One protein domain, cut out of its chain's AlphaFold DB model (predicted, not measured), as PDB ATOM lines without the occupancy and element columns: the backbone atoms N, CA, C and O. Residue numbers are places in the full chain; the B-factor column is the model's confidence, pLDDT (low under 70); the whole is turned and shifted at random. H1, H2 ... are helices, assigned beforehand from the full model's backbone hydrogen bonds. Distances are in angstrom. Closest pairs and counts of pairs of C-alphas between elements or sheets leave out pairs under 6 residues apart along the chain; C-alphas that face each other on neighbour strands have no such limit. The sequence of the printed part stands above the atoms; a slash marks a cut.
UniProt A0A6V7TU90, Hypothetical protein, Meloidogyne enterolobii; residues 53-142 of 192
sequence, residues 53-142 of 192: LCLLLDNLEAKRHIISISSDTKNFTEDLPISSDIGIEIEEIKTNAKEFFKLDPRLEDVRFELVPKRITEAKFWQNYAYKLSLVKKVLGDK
ATOM      1  N   LEU A  53     214.150 221.449 249.898       77.81
ATOM      2  CA  LEU A  53     214.698 220.608 248.842       77.81
ATOM      3  C   LEU A  53     213.644 219.834 248.040       77.81
ATOM      4  O   LEU A  53     213.845 219.665 246.843       77.81
ATOM      5  N   CYS A  54     212.524 219.402 248.630       74.94
ATOM      6  CA  CYS A  54     211.465 218.694 247.897       74.94
ATOM      7  C   CYS A  54     210.809 219.621 246.861       74.94
ATOM      8  O   CYS A  54     210.647 219.240 245.707       74.94
ATOM      9  N   LEU A  55     210.532 220.875 247.238       77.44
ATOM     10  CA  LEU A  55     209.988 221.888 246.323       77.44
ATOM     11  C   LEU A  55     210.968 222.223 245.182       77.44
ATOM     12  O   LEU A  55     210.558 222.394 244.031       77.44
ATOM     13  N   LEU A  56     212.276 222.260 245.474       81.81
ATOM     14  CA  LEU A  56     213.323 222.395 244.454       81.81
ATOM     15  C   LEU A  56     213.382 221.155 243.538       81.81
ATOM     16  O   LEU A  56     213.531 221.291 242.325       81.81
ATOM     17  N   LEU A  57     213.214 219.959 244.109       84.62
ATOM     18  CA  LEU A  57     213.186 218.665 243.421       84.62
ATOM     19  C   LEU A  57     211.879 218.365 242.675       84.62
ATOM     20  O   LEU A  57     211.824 217.350 241.985       84.62
ATOM     21  N   ASP A  58     210.855 219.217 242.726       84.12
ATOM     22  CA  ASP A  58     209.681 219.100 241.854       84.12
ATOM     23  C   ASP A  58     209.838 219.903 240.551       84.12
ATOM     24  O   ASP A  58     209.450 219.429 239.474       84.12
ATOM     25  N   ASN A  59     210.496 221.064 240.608       88.31
ATOM     26  CA  ASN A  59     210.642 221.985 239.479       88.31
ATOM     27  C   ASN A  59     211.518 221.408 238.337       88.31
ATOM     28  O   ASN A  59     212.672 221.028 238.531       88.31
ATOM     29  N   LEU A  60     210.981 221.376 237.108       90.31
ATOM     30  CA  LEU A  60     211.660 220.819 235.925       90.31
ATOM     31  C   LEU A  60     212.914 221.594 235.491       90.31
ATOM     32  O   LEU A  60     213.831 221.003 234.925       90.31
ATOM     33  N   GLU A  61     212.965 222.903 235.721       91.06
ATOM     34  CA  GLU A  61     214.134 223.728 235.417       91.06
ATOM     35  C   GLU A  61     215.229 223.520 236.468       91.06
ATOM     36  O   GLU A  61     216.380 223.280 236.100       91.06
ATOM     37  N   ALA A  62     214.861 223.456 237.752       91.25
ATOM     38  CA  ALA A  62     215.786 223.094 238.825       91.25
ATOM     39  C   ALA A  62     216.396 221.701 238.599       91.25
ATOM     40  O   ALA A  62     217.615 221.573 238.652       91.25
ATOM     41  N   LYS A  63     215.594 220.683 238.244       92.56
ATOM     42  CA  LYS A  63     216.085 219.332 237.887       92.56
ATOM     43  C   LYS A  63     217.195 219.367 236.835       92.56
ATOM     44  O   LYS A  63     218.231 218.735 237.028       92.56
ATOM     45  N   ARG A  64     217.008 220.128 235.748       93.75
ATOM     46  CA  ARG A  64     218.020 220.276 234.685       93.75
ATOM     47  C   ARG A  64     219.310 220.899 235.216       93.75
ATOM     48  O   ARG A  64     220.388 220.403 234.903       93.75
ATOM     49  N   HIS A  65     219.210 221.942 236.040       93.31
ATOM     50  CA  HIS A  65     220.389 222.550 236.654       93.31
ATOM     51  C   HIS A  65     221.083 221.613 237.651       93.31
ATOM     52  O   HIS A  65     222.304 221.534 237.621       93.31
ATOM     53  N   ILE A  66     220.341 220.857 238.468       93.12
ATOM     54  CA  ILE A  66     220.892 219.892 239.434       93.12
ATOM     55  C   ILE A  66     221.711 218.807 238.718       93.12
ATOM     56  O   ILE A  66     222.864 218.586 239.080       93.12
ATOM     57  N   ILE A  67     221.163 218.205 237.655       94.50
ATOM     58  CA  ILE A  67     221.858 217.203 236.820       94.50
ATOM     59  C   ILE A  67     223.091 217.812 236.114       94.50
ATOM     60  O   ILE A  67     224.072 217.127 235.829       94.50
ATOM     61  N   SER A  68     223.091 219.123 235.860       94.88
ATOM     62  CA  SER A  68     224.256 219.826 235.314       94.88
ATOM     63  C   SER A  68     225.389 220.036 236.332       94.88
ATOM     64  O   SER A  68     226.505 220.327 235.906       94.88
ATOM     65  N   ILE A  69     225.155 219.888 237.646       93.56
ATOM     66  CA  ILE A  69     226.204 220.047 238.674       93.56
ATOM     67  C   ILE A  69     227.185 218.867 238.627       93.56
ATOM     68  O   ILE A  69     228.396 219.083 238.660       93.56
ATOM     69  N   SER A  70     226.687 217.631 238.501       93.88
ATOM     70  CA  SER A  70     227.518 216.414 238.426       93.88
ATOM     71  C   SER A  70     228.358 216.313 237.148       93.88
ATOM     72  O   SER A  70     229.316 215.548 237.101       93.88
ATOM     73  N   SER A  71     228.014 217.091 236.117       93.31
ATOM     74  CA  SER A  71     228.664 217.047 234.803       93.31
ATOM     75  C   SER A  71     230.066 217.680 234.782       93.31
ATOM     76  O   SER A  71     230.808 217.453 233.829       93.31
ATOM     77  N   ASP A  72     230.451 218.434 235.820       93.31
ATOM     78  CA  ASP A  72     231.823 218.917 236.032       93.31
ATOM     79  C   ASP A  72     232.277 218.615 237.470       93.31
ATOM     80  O   ASP A  72     231.683 219.080 238.446       93.31
ATOM     81  N   THR A  73     233.364 217.852 237.608       92.56
ATOM     82  CA  THR A  73     233.944 217.464 238.903       92.56
ATOM     83  C   THR A  73     234.504 218.658 239.679       92.56
ATOM     84  O   THR A  73     234.538 218.614 240.913       92.56
ATOM     85  N   LYS A  74     234.855 219.762 239.000       92.19
ATOM     86  CA  LYS A  74     235.301 221.012 239.640       92.19
ATOM     87  C   LYS A  74     234.272 221.575 240.610       92.19
ATOM     88  O   LYS A  74     234.653 222.086 241.661       92.19
ATOM     89  N   ASN A  75     232.976 221.390 240.329       91.44
ATOM     90  CA  ASN A  75     231.890 221.834 241.208       91.44
ATOM     91  C   ASN A  75     231.996 221.286 242.640       91.44
ATOM     92  O   ASN A  75     231.436 221.890 243.554       91.44
ATOM     93  N   PHE A  76     232.709 220.174 242.828       93.31
ATOM     94  CA  PHE A  76     232.908 219.515 244.113       93.31
ATOM     95  C   PHE A  76     234.315 219.731 244.684       93.31
ATOM     96  O   PHE A  76     234.480 219.598 245.893       93.31
ATOM     97  N   THR A  77     235.318 220.082 243.869       91.81
ATOM     98  CA  THR A  77     236.709 220.277 244.325       91.81
ATOM     99  C   THR A  77     237.117 221.735 244.529       91.81
ATOM    100  O   THR A  77     238.063 221.979 245.268       91.81
ATOM    101  N   GLU A  78     236.455 222.697 243.883       89.81
ATOM    102  CA  GLU A  78     236.754 224.127 244.046       89.81
ATOM    103  C   GLU A  78     236.434 224.623 245.466       89.81
ATOM    104  O   GLU A  78     235.468 224.190 246.102       89.81
ATOM    105  N   ASP A  79     237.241 225.555 245.977       82.94
ATOM    106  CA  ASP A  79     236.994 226.178 247.274       82.94
ATOM    107  C   ASP A  79     235.935 227.283 247.182       82.94
ATOM    108  O   ASP A  79     236.031 228.213 246.381       82.94
ATOM    109  N   LEU A  80     234.914 227.178 248.033       81.25
ATOM    110  CA  LEU A  80     233.852 228.171 248.141       81.25
ATOM    111  C   LEU A  80     234.318 229.440 248.869       81.25
ATOM    112  O   LEU A  80     235.128 229.348 249.798       81.25
ATOM    113  N   PRO A  81     233.725 230.610 248.562       78.56
ATOM    114  CA  PRO A  81     233.873 231.793 249.399       78.56
ATOM    115  C   PRO A  81     233.335 231.514 250.813       78.56
ATOM    116  O   PRO A  81     232.153 231.226 251.005       78.56
ATOM    117  N   ILE A  82     234.225 231.627 251.803       57.91
ATOM    118  CA  ILE A  82     234.056 231.146 253.188       57.91
ATOM    119  C   ILE A  82     232.846 231.766 253.921       57.91
ATOM    120  O   ILE A  82     232.338 231.173 254.869       57.91
ATOM    121  N   SER A  83     232.356 232.923 253.468       57.84
ATOM    122  CA  SER A  83     231.298 233.707 254.126       57.84
ATOM    123  C   SER A  83     229.908 233.589 253.481       57.84
ATOM    124  O   SER A  83     229.056 234.437 253.738       57.84
ATOM    125  N   SER A  84     229.664 232.612 252.602       61.56
ATOM    126  CA  SER A  84     228.337 232.441 251.995       61.56
ATOM    127  C   SER A  84     227.411 231.615 252.887       61.56
ATOM    128  O   SER A  84     227.545 230.393 252.942       61.56
ATOM    129  N   ASP A  85     226.407 232.255 253.489       68.38
ATOM    130  CA  ASP A  85     225.251 231.545 254.045       68.38
ATOM    131  C   ASP A  85     224.594 230.709 252.939       68.38
ATOM    132  O   ASP A  85     224.160 231.233 251.910       68.38
ATOM    133  N   ILE A  86     224.563 229.387 253.118       69.25
ATOM    134  CA  ILE A  86     224.142 228.468 252.051       69.25
ATOM    135  C   ILE A  86     222.610 228.452 251.902       69.25
ATOM    136  O   ILE A  86     222.109 228.125 250.833       69.25
ATOM    137  N   GLY A  87     221.832 228.839 252.921       75.25
ATOM    138  CA  GLY A  87     220.363 228.938 252.821       75.25
ATOM    139  C   GLY A  87     219.645 227.610 252.511       75.25
ATOM    140  O   GLY A  87     218.487 227.613 252.084       75.25
ATOM    141  N   ILE A  88     220.354 226.495 252.686       81.50
ATOM    142  CA  ILE A  88     219.937 225.094 252.590       81.50
ATOM    143  C   ILE A  88     220.769 224.354 253.641       81.50
ATOM    144  O   ILE A  88     221.974 224.603 253.742       81.50
ATOM    145  N   GLU A  89     220.160 223.467 254.423       86.56
ATOM    146  CA  GLU A  89     220.880 222.749 255.475       86.56
ATOM    147  C   GLU A  89     221.569 221.489 254.927       86.56
ATOM    148  O   GLU A  89     220.979 220.675 254.218       86.56
ATOM    149  N   ILE A  90     222.851 221.310 255.261       88.88
ATOM    150  CA  ILE A  90     223.660 220.193 254.746       88.88
ATOM    151  C   ILE A  90     223.098 218.837 255.211       88.88
ATOM    152  O   ILE A  90     223.125 217.862 254.458       88.88
ATOM    153  N   GLU A  91     222.525 218.775 256.414       89.19
ATOM    154  CA  GLU A  91     221.895 217.561 256.945       89.19
ATOM    155  C   GLU A  91     220.537 217.245 256.283       89.19
ATOM    156  O   GLU A  91     220.210 216.069 256.111       89.19
ATOM    157  N   GLU A  92     219.795 218.256 255.805       87.25
ATOM    158  CA  GLU A  92     218.589 218.088 254.967       87.25
ATOM    159  C   GLU A  92     218.967 217.395 253.643       87.25
ATOM    160  O   GLU A  92     218.361 216.393 253.254       87.25
ATOM    161  N   ILE A  93     220.043 217.860 252.991       88.81
ATOM    162  CA  ILE A  93     220.566 217.262 251.749       88.81
ATOM    163  C   ILE A  93     221.040 215.826 251.992       88.81
ATOM    164  O   ILE A  93     220.703 214.934 251.217       88.81
ATOM    165  N   LYS A  94     221.808 215.582 253.062       89.81
ATOM    166  CA  LYS A  94     222.339 214.246 253.389       89.81
ATOM    167  C   LYS A  94     221.231 213.246 253.724       89.81
ATOM    168  O   LYS A  94     221.321 212.089 253.316       89.81
ATOM    169  N   THR A  95     220.177 213.684 254.411       89.94
ATOM    170  CA  THR A  95     218.990 212.860 254.696       89.94
ATOM    171  C   THR A  95     218.263 212.492 253.401       89.94
ATOM    172  O   THR A  95     217.982 211.316 253.153       89.94
ATOM    173  N   ASN A  96     218.069 213.474 252.518       88.56
ATOM    174  CA  ASN A  96     217.390 213.311 251.233       88.56
ATOM    175  C   ASN A  96     218.319 212.821 250.098       88.56
ATOM    176  O   ASN A  96     217.893 212.717 248.947       88.56
ATOM    177  N   ALA A  97     219.575 212.450 250.386       89.75
ATOM    178  CA  ALA A  97     220.591 212.084 249.387       89.75
ATOM    179  C   ALA A  97     220.140 210.957 248.440       89.75
ATOM    180  O   ALA A  97     220.428 210.984 247.245       89.75
ATOM    181  N   LYS A  98     219.353 210.002 248.953       90.56
ATOM    182  CA  LYS A  98     218.757 208.903 248.172       90.56
ATOM    183  C   LYS A  98     217.783 209.375 247.088       90.56
ATOM    184  O   LYS A  98     217.478 208.600 246.187       90.56
ATOM    185  N   GLU A  99     217.241 210.584 247.190       89.44
ATOM    186  CA  GLU A  99     216.366 211.184 246.180       89.44
ATOM    187  C   GLU A  99     217.192 211.920 245.120       89.44
ATOM    188  O   GLU A  99     216.938 211.753 243.927       89.44
ATOM    189  N   PHE A 100     218.264 212.609 245.529       89.81
ATOM    190  CA  PHE A 100     219.240 213.196 244.606       89.81
ATOM    191  C   PHE A 100     219.941 212.135 243.741       89.81
ATOM    192  O   PHE A 100     219.990 212.303 242.527       89.81
ATOM    193  N   PHE A 101     220.390 211.007 244.309       92.44
ATOM    194  CA  PHE A 101     221.001 209.914 243.529       92.44
ATOM    195  C   PHE A 101     220.008 209.215 242.575       92.44
ATOM    196  O   PHE A 101     220.406 208.715 241.525       92.44
ATOM    197  N   LYS A 102     218.701 209.210 242.888       91.44
ATOM    198  CA  LYS A 102     217.652 208.730 241.963       91.44
ATOM    199  C   LYS A 102     217.386 209.702 240.813       91.44
ATOM    200  O   LYS A 102     217.027 209.255 239.728       91.44
ATOM    201  N   LEU A 103     217.505 211.009 241.059       90.81
ATOM    202  CA  LEU A 103     217.391 212.039 240.023       90.81
ATOM    203  C   LEU A 103     218.629 212.055 239.114       90.81
ATOM    204  O   LEU A 103     218.494 212.231 237.905       90.81
ATOM    205  N   ASP A 104     219.814 211.874 239.697       93.75
ATOM    206  CA  ASP A 104     221.092 211.903 238.994       93.75
ATOM    207  C   ASP A 104     222.081 210.852 239.539       93.75
ATOM    208  O   ASP A 104     222.810 211.119 240.500       93.75
ATOM    209  N   PRO A 105     222.171 209.671 238.898       93.75
ATOM    210  CA  PRO A 105     223.140 208.642 239.270       93.75
ATOM    211  C   PRO A 105     224.604 209.102 239.182       93.75
ATOM    212  O   PRO A 105     225.438 208.621 239.947       93.75
ATOM    213  N   ARG A 106     224.933 210.082 238.321       94.50
ATOM    214  CA  ARG A 106     226.320 210.565 238.179       94.50
ATOM    215  C   ARG A 106     226.823 211.266 239.435       94.50
ATOM    216  O   ARG A 106     228.025 211.294 239.679       94.50
ATOM    217  N   LEU A 107     225.922 211.823 240.245       94.50
ATOM    218  CA  LEU A 107     226.272 212.416 241.533       94.50
ATOM    219  C   LEU A 107     226.851 211.366 242.499       94.50
ATOM    220  O   LEU A 107     227.731 211.687 243.298       94.50
ATOM    221  N   GLU A 108     226.386 210.117 242.412       94.31
ATOM    222  CA  GLU A 108     226.916 208.999 243.195       94.31
ATOM    223  C   GLU A 108     228.272 208.524 242.641       94.31
ATOM    224  O   GLU A 108     229.227 208.402 243.412       94.31
ATOM    225  N   ASP A 109     228.413 208.385 241.315       94.81
ATOM    226  CA  ASP A 109     229.694 208.064 240.658       94.81
ATOM    227  C   ASP A 109     230.796 209.085 241.007       94.81
ATOM    228  O   ASP A 109     231.891 208.717 241.440       94.81
ATOM    229  N   VAL A 110     230.500 210.384 240.882       94.69
ATOM    230  CA  VAL A 110     231.441 211.477 241.189       94.69
ATOM    231  C   VAL A 110     231.789 211.509 242.681       94.69
ATOM    232  O   VAL A 110     232.947 211.749 243.034       94.69
ATOM    233  N   ARG A 111     230.839 211.191 243.574       95.00
ATOM    234  CA  ARG A 111     231.117 211.021 245.012       95.00
ATOM    235  C   ARG A 111     232.097 209.868 245.253       95.00
ATOM    236  O   ARG A 111     233.056 210.058 245.997       95.00
ATOM    237  N   PHE A 112     231.925 208.720 244.594       95.38
ATOM    238  CA  PHE A 112     232.850 207.579 244.687       95.38
ATOM    239  C   PHE A 112     234.205 207.802 243.987       95.38
ATOM    240  O   PHE A 112     235.202 207.169 244.361       95.38
ATOM    241  N   GLU A 113     234.303 208.688 242.989       95.38
ATOM    242  CA  GLU A 113     235.606 209.087 242.448       95.38
ATOM    243  C   GLU A 113     236.359 209.981 243.443       95.38
ATOM    244  O   GLU A 113     237.506 209.676 243.780       95.38
ATOM    245  N   LEU A 114     235.712 211.054 243.913       95.56
ATOM    246  CA  LEU A 114     236.349 212.153 244.640       95.56
ATOM    247  C   LEU A 114     236.528 211.905 246.144       95.56
ATOM    248  O   LEU A 114     237.474 212.439 246.727       95.56
ATOM    249  N   VAL A 115     235.668 211.105 246.780       95.62
ATOM    250  CA  VAL A 115     235.676 210.872 248.233       95.62
ATOM    251  C   VAL A 115     236.161 209.448 248.547       95.62
ATOM    252  O   VAL A 115     235.659 208.493 247.957       95.62
ATOM    253  N   PRO A 116     237.127 209.249 249.467       94.00
ATOM    254  CA  PRO A 116     237.956 210.246 250.156       94.00
ATOM    255  C   PRO A 116     239.210 210.663 249.350       94.00
ATOM    256  O   PRO A 116     240.126 211.257 249.908       94.00
ATOM    257  N   LYS A 117     239.310 210.290 248.063       94.00
ATOM    258  CA  LYS A 117     240.573 210.294 247.292       94.00
ATOM    259  C   LYS A 117     241.143 211.683 246.989       94.00
ATOM    260  O   LYS A 117     242.357 211.816 246.871       94.00
ATOM    261  N   ARG A 118     240.280 212.688 246.805       93.00
ATOM    262  CA  ARG A 118     240.654 214.085 246.511       93.00
ATOM    263  C   ARG A 118     240.122 215.067 247.555       93.00
ATOM    264  O   ARG A 118     240.792 216.047 247.849       93.00
ATOM    265  N   ILE A 119     238.927 214.815 248.094       95.00
ATOM    266  CA  ILE A 119     238.250 215.678 249.073       95.00
ATOM    267  C   ILE A 119     237.585 214.848 250.176       95.00
ATOM    268  O   ILE A 119     237.273 213.670 249.996       95.00
ATOM    269  N   THR A 120     237.337 215.477 251.325       95.31
ATOM    270  CA  THR A 120     236.559 214.870 252.413       95.31
ATOM    271  C   THR A 120     235.065 214.866 252.086       95.31
ATOM    272  O   THR A 120     234.575 215.709 251.333       95.31
ATOM    273  N   GLU A 121     234.306 213.954 252.700       94.44
ATOM    274  CA  GLU A 121     232.849 213.909 252.516       94.44
ATOM    275  C   GLU A 121     232.162 215.212 252.966       94.44
ATOM    276  O   GLU A 121     231.264 215.705 252.286       94.44
ATOM    277  N   ALA A 122     232.624 215.824 254.062       91.50
ATOM    278  CA  ALA A 122     232.120 217.119 254.517       91.50
ATOM    279  C   ALA A 122     232.307 218.217 253.453       91.50
ATOM    280  O   ALA A 122     231.386 218.994 253.206       91.50
ATOM    281  N   LYS A 123     233.463 218.240 252.772       91.88
ATOM    282  CA  LYS A 123     233.750 219.193 251.693       91.88
ATOM    283  C   LYS A 123     232.892 218.933 250.455       91.88
ATOM    284  O   LYS A 123     232.346 219.882 249.902       91.88
ATOM    285  N   PHE A 124     232.710 217.667 250.063       94.31
ATOM    286  CA  PHE A 124     231.805 217.284 248.972       94.31
ATOM    287  C   PHE A 124     230.380 217.802 249.219       94.31
ATOM    288  O   PHE A 124     229.812 218.470 248.354       94.31
ATOM    289  N   TRP A 125     229.818 217.554 250.409       92.69
ATOM    290  CA  TRP A 125     228.456 217.988 250.735       92.69
ATOM    291  C   TRP A 125     228.329 219.509 250.875       92.69
ATOM    292  O   TRP A 125     227.350 220.062 250.383       92.69
ATOM    293  N   GLN A 126     229.313 220.196 251.466       91.62
ATOM    294  CA  GLN A 126     229.338 221.664 251.530       91.62
ATOM    295  C   GLN A 126     229.355 222.288 250.124       91.62
ATOM    296  O   GLN A 126     228.568 223.190 249.827       91.62
ATOM    297  N   ASN A 127     230.216 221.772 249.244       92.44
ATOM    298  CA  ASN A 127     230.353 222.252 247.874       92.44
ATOM    299  C   ASN A 127     229.079 221.980 247.053       92.44
ATOM    300  O   ASN A 127     228.577 222.886 246.387       92.44
ATOM    301  N   TYR A 128     228.480 220.790 247.174       93.25
ATOM    302  CA  TYR A 128     227.202 220.471 246.529       93.25
ATOM    303  C   TYR A 128     226.041 221.343 247.045       93.25
ATOM    304  O   TYR A 128     225.267 221.868 246.244       93.25
ATOM    305  N   ALA A 129     225.953 221.572 248.361       91.06
ATOM    306  CA  ALA A 129     224.915 222.399 248.983       91.06
ATOM    307  C   ALA A 129     224.908 223.842 248.458       91.06
ATOM    308  O   ALA A 129     223.850 224.395 248.163       91.06
ATOM    309  N   TYR A 130     226.090 224.433 248.272       91.44
ATOM    310  CA  TYR A 130     226.236 225.755 247.665       91.44
ATOM    311  C   TYR A 130     225.806 225.784 246.192       91.44
ATOM    312  O   TYR A 130     225.128 226.712 245.754       91.44
ATOM    313  N   LYS A 131     226.138 224.752 245.406       91.94
ATOM    314  CA  LYS A 131     225.688 224.676 244.005       91.94
ATOM    315  C   LYS A 131     224.153 224.528 243.940       91.94
ATOM    316  O   LYS A 131     223.527 225.188 243.113       91.94
ATOM    317  N   LEU A 132     223.526 223.782 244.861       90.88
ATOM    318  CA  LEU A 132     222.061 223.744 245.016       90.88
ATOM    319  C   LEU A 132     221.463 225.104 245.415       90.88
ATOM    320  O   LEU A 132     220.399 225.468 244.909       90.88
ATOM    321  N   SER A 133     222.116 225.872 246.293       89.38
ATOM    322  CA  SER A 133     221.591 227.172 246.726       89.38
ATOM    323  C   SER A 133     221.702 228.254 245.657       89.38
ATOM    324  O   SER A 133     220.785 229.067 245.523       89.38
ATOM    325  N   LEU A 134     222.738 228.208 244.812       90.00
ATOM    326  CA  LEU A 134     222.798 229.009 243.590       90.00
ATOM    327  C   LEU A 134     221.638 228.679 242.640       90.00
ATOM    328  O   LEU A 134     220.998 229.600 242.139       90.00
ATOM    329  N   VAL A 135     221.305 227.398 242.435       90.62
ATOM    330  CA  VAL A 135     220.142 226.997 241.614       90.62
ATOM    331  C   VAL A 135     218.834 227.511 242.225       90.62
ATOM    332  O   VAL A 135     218.045 228.152 241.533       90.62
ATOM    333  N   LYS A 136     218.628 227.310 243.534       88.00
ATOM    334  CA  LYS A 136     217.479 227.838 244.292       88.00
ATOM    335  C   LYS A 136     217.341 229.358 244.132       88.00
ATOM    336  O   LYS A 136     216.240 229.839 243.878       88.00
ATOM    337  N   LYS A 137     218.449 230.101 244.224       87.38
ATOM    338  CA  LYS A 137     218.472 231.556 244.034       87.38
ATOM    339  C   LYS A 137     218.156 231.957 242.593       87.38
ATOM    340  O   LYS A 137     217.284 232.789 242.392       87.38
ATOM    341  N   VAL A 138     218.796 231.346 241.595       87.19
ATOM    342  CA  VAL A 138     218.571 231.668 240.172       87.19
ATOM    343  C   VAL A 138     217.116 231.436 239.754       87.19
ATOM    344  O   VAL A 138     216.591 232.220 238.970       87.19
ATOM    345  N   LEU A 139     216.440 230.413 240.291       85.81
ATOM    346  CA  LEU A 139     215.008 230.215 240.045       85.81
ATOM    347  C   LEU A 139     214.100 231.147 240.867       85.81
ATOM    348  O   LEU A 139     213.024 231.489 240.386       85.81
ATOM    349  N   GLY A 140     214.505 231.555 242.075       76.94
ATOM    350  CA  GLY A 140     213.748 232.496 242.911       76.94
ATOM    351  C   GLY A 140     213.822 233.950 242.428       76.94
ATOM    352  O   GLY A 140     212.815 234.652 242.439       76.94
ATOM    353  N   ASP A 141     214.991 234.375 241.944       60.47
ATOM    354  CA  ASP A 141     215.246 235.717 241.401       60.47
ATOM    355  C   ASP A 141     214.762 235.869 239.941       60.47
ATOM    356  O   ASP A 141     214.815 236.965 239.378       60.47
ATOM    357  N   LYS A 142     214.302 234.784 239.297       53.25
ATOM    358  CA  LYS A 142     213.849 234.785 237.898       53.25
ATOM    359  C   LYS A 142     212.540 235.583 237.766       53.25
ATOM    360  O   LYS A 142     211.501 235.109 238.233       53.25
TER     361      LYS A 142
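AT A GLANCE: This is residues 53 to 142 of the 192 residues of the protein "Hypothetical protein" of Meloidogyne enterolobii (UniProt A0A6V7TU90). One long helix, H7, runs along the length of a small body, and six shorter helices are set round it: H2 beside its later part, H3 and H4 against its earlier part, and H5 and H6 making a corner over the side away from the long loop. That loop, residues 78 to 89, swings in a wide arc from H3 past H7 to H4, while H1 makes a corner with H2 near the last turns of H7. The printed part has 90 residues with seven named helices, in order H1, H2, H3, H4, H5, H6 and H7, and no named strand, and its class is all helix. It is compact, with a radius of gyration of the C-alphas of 12.3 A, and its outline is rounded, spanning 36 by 31 by 23 A.

IN THESE COORDINATES: Start at C-alpha 53, at (214.698, 220.608, 248.842), where H1 begins; it takes residues 53 to 58. After a tight link of one residue comes H2, residues 60 to 69, which runs 14.8 A from first to last C-alpha. A tight link of four residues brings you to H3, residues 74 to 77. Then read through the long link of 12 residues, 78 to 89, until H4 begins at C-alpha 90, at (223.660, 220.193, 254.746), and takes residues 90 to 95. H5 follows at residues 97 to 103, 9.9 A long, and H6 at residues 106 to 114, 12.0 A long. Look for H7 at residues 121 to 140, the longest helix, 28.3 A from C-alpha 121 to C-alpha 140 at (213.748, 232.496, 242.911).

HOW THE PARTS SIT: Begin with H7, the hub, which touches H2, H3 and H4. Compare Ala 62 with Val 135, the closest C-alphas of H2 and H7, 6.5 A apart; these helices run opposite ways at a shallow tilt of 34 degrees, only just short of steep. H3 touches H7 at residues 123 to 131 alone, with the C-alphas of Phe 76 and Asn 127 closest at 5.3 A. H4 touches H7 at its residues 125 to 129 alone, about perpendicular at 80 degrees, and the closest C-alphas are those of Ile 90 and Ala 129, 6.3 A apart. H6 is close to H7 but not clearly touching, with the C-alphas of Arg 111 and Phe 124 closest at 7.4 A. Farther out, H5 and H6 only just touch, with 3 pairs of C-alphas within 8 A, and only at the corner, where the C-alphas of Phe 101 and Glu 108 come closest at 6.0 A. H1 and H2 likewise only just touch, with 3 pairs, and only at the corner, the C-alphas of Leu 56 and Ala 62 being closest at 6.2 A. H4 and H5 meet only through their link, and H5 and H7 are apart. Along the backbone, every O i to N i+4 pair is within hydrogen-bond range in H1, H2, H4, H6 and H7; H5 has 2 of 3, and H3 is too short for such a pair.

THE WHOLE: Look at Lys 117 and Lys 142 for the two C-alphas farthest apart, 37.4 A. The printed part has no cut. The link from H3 to H4 is long, the one from H6 to H7 is short but not tight, and the others are tight. In the B-factor column the mean pLDDT of the printed part is 87.9; the model's confidence is low, under 70, at residues 82 to 86, within the long link, and at residues 141 to 142.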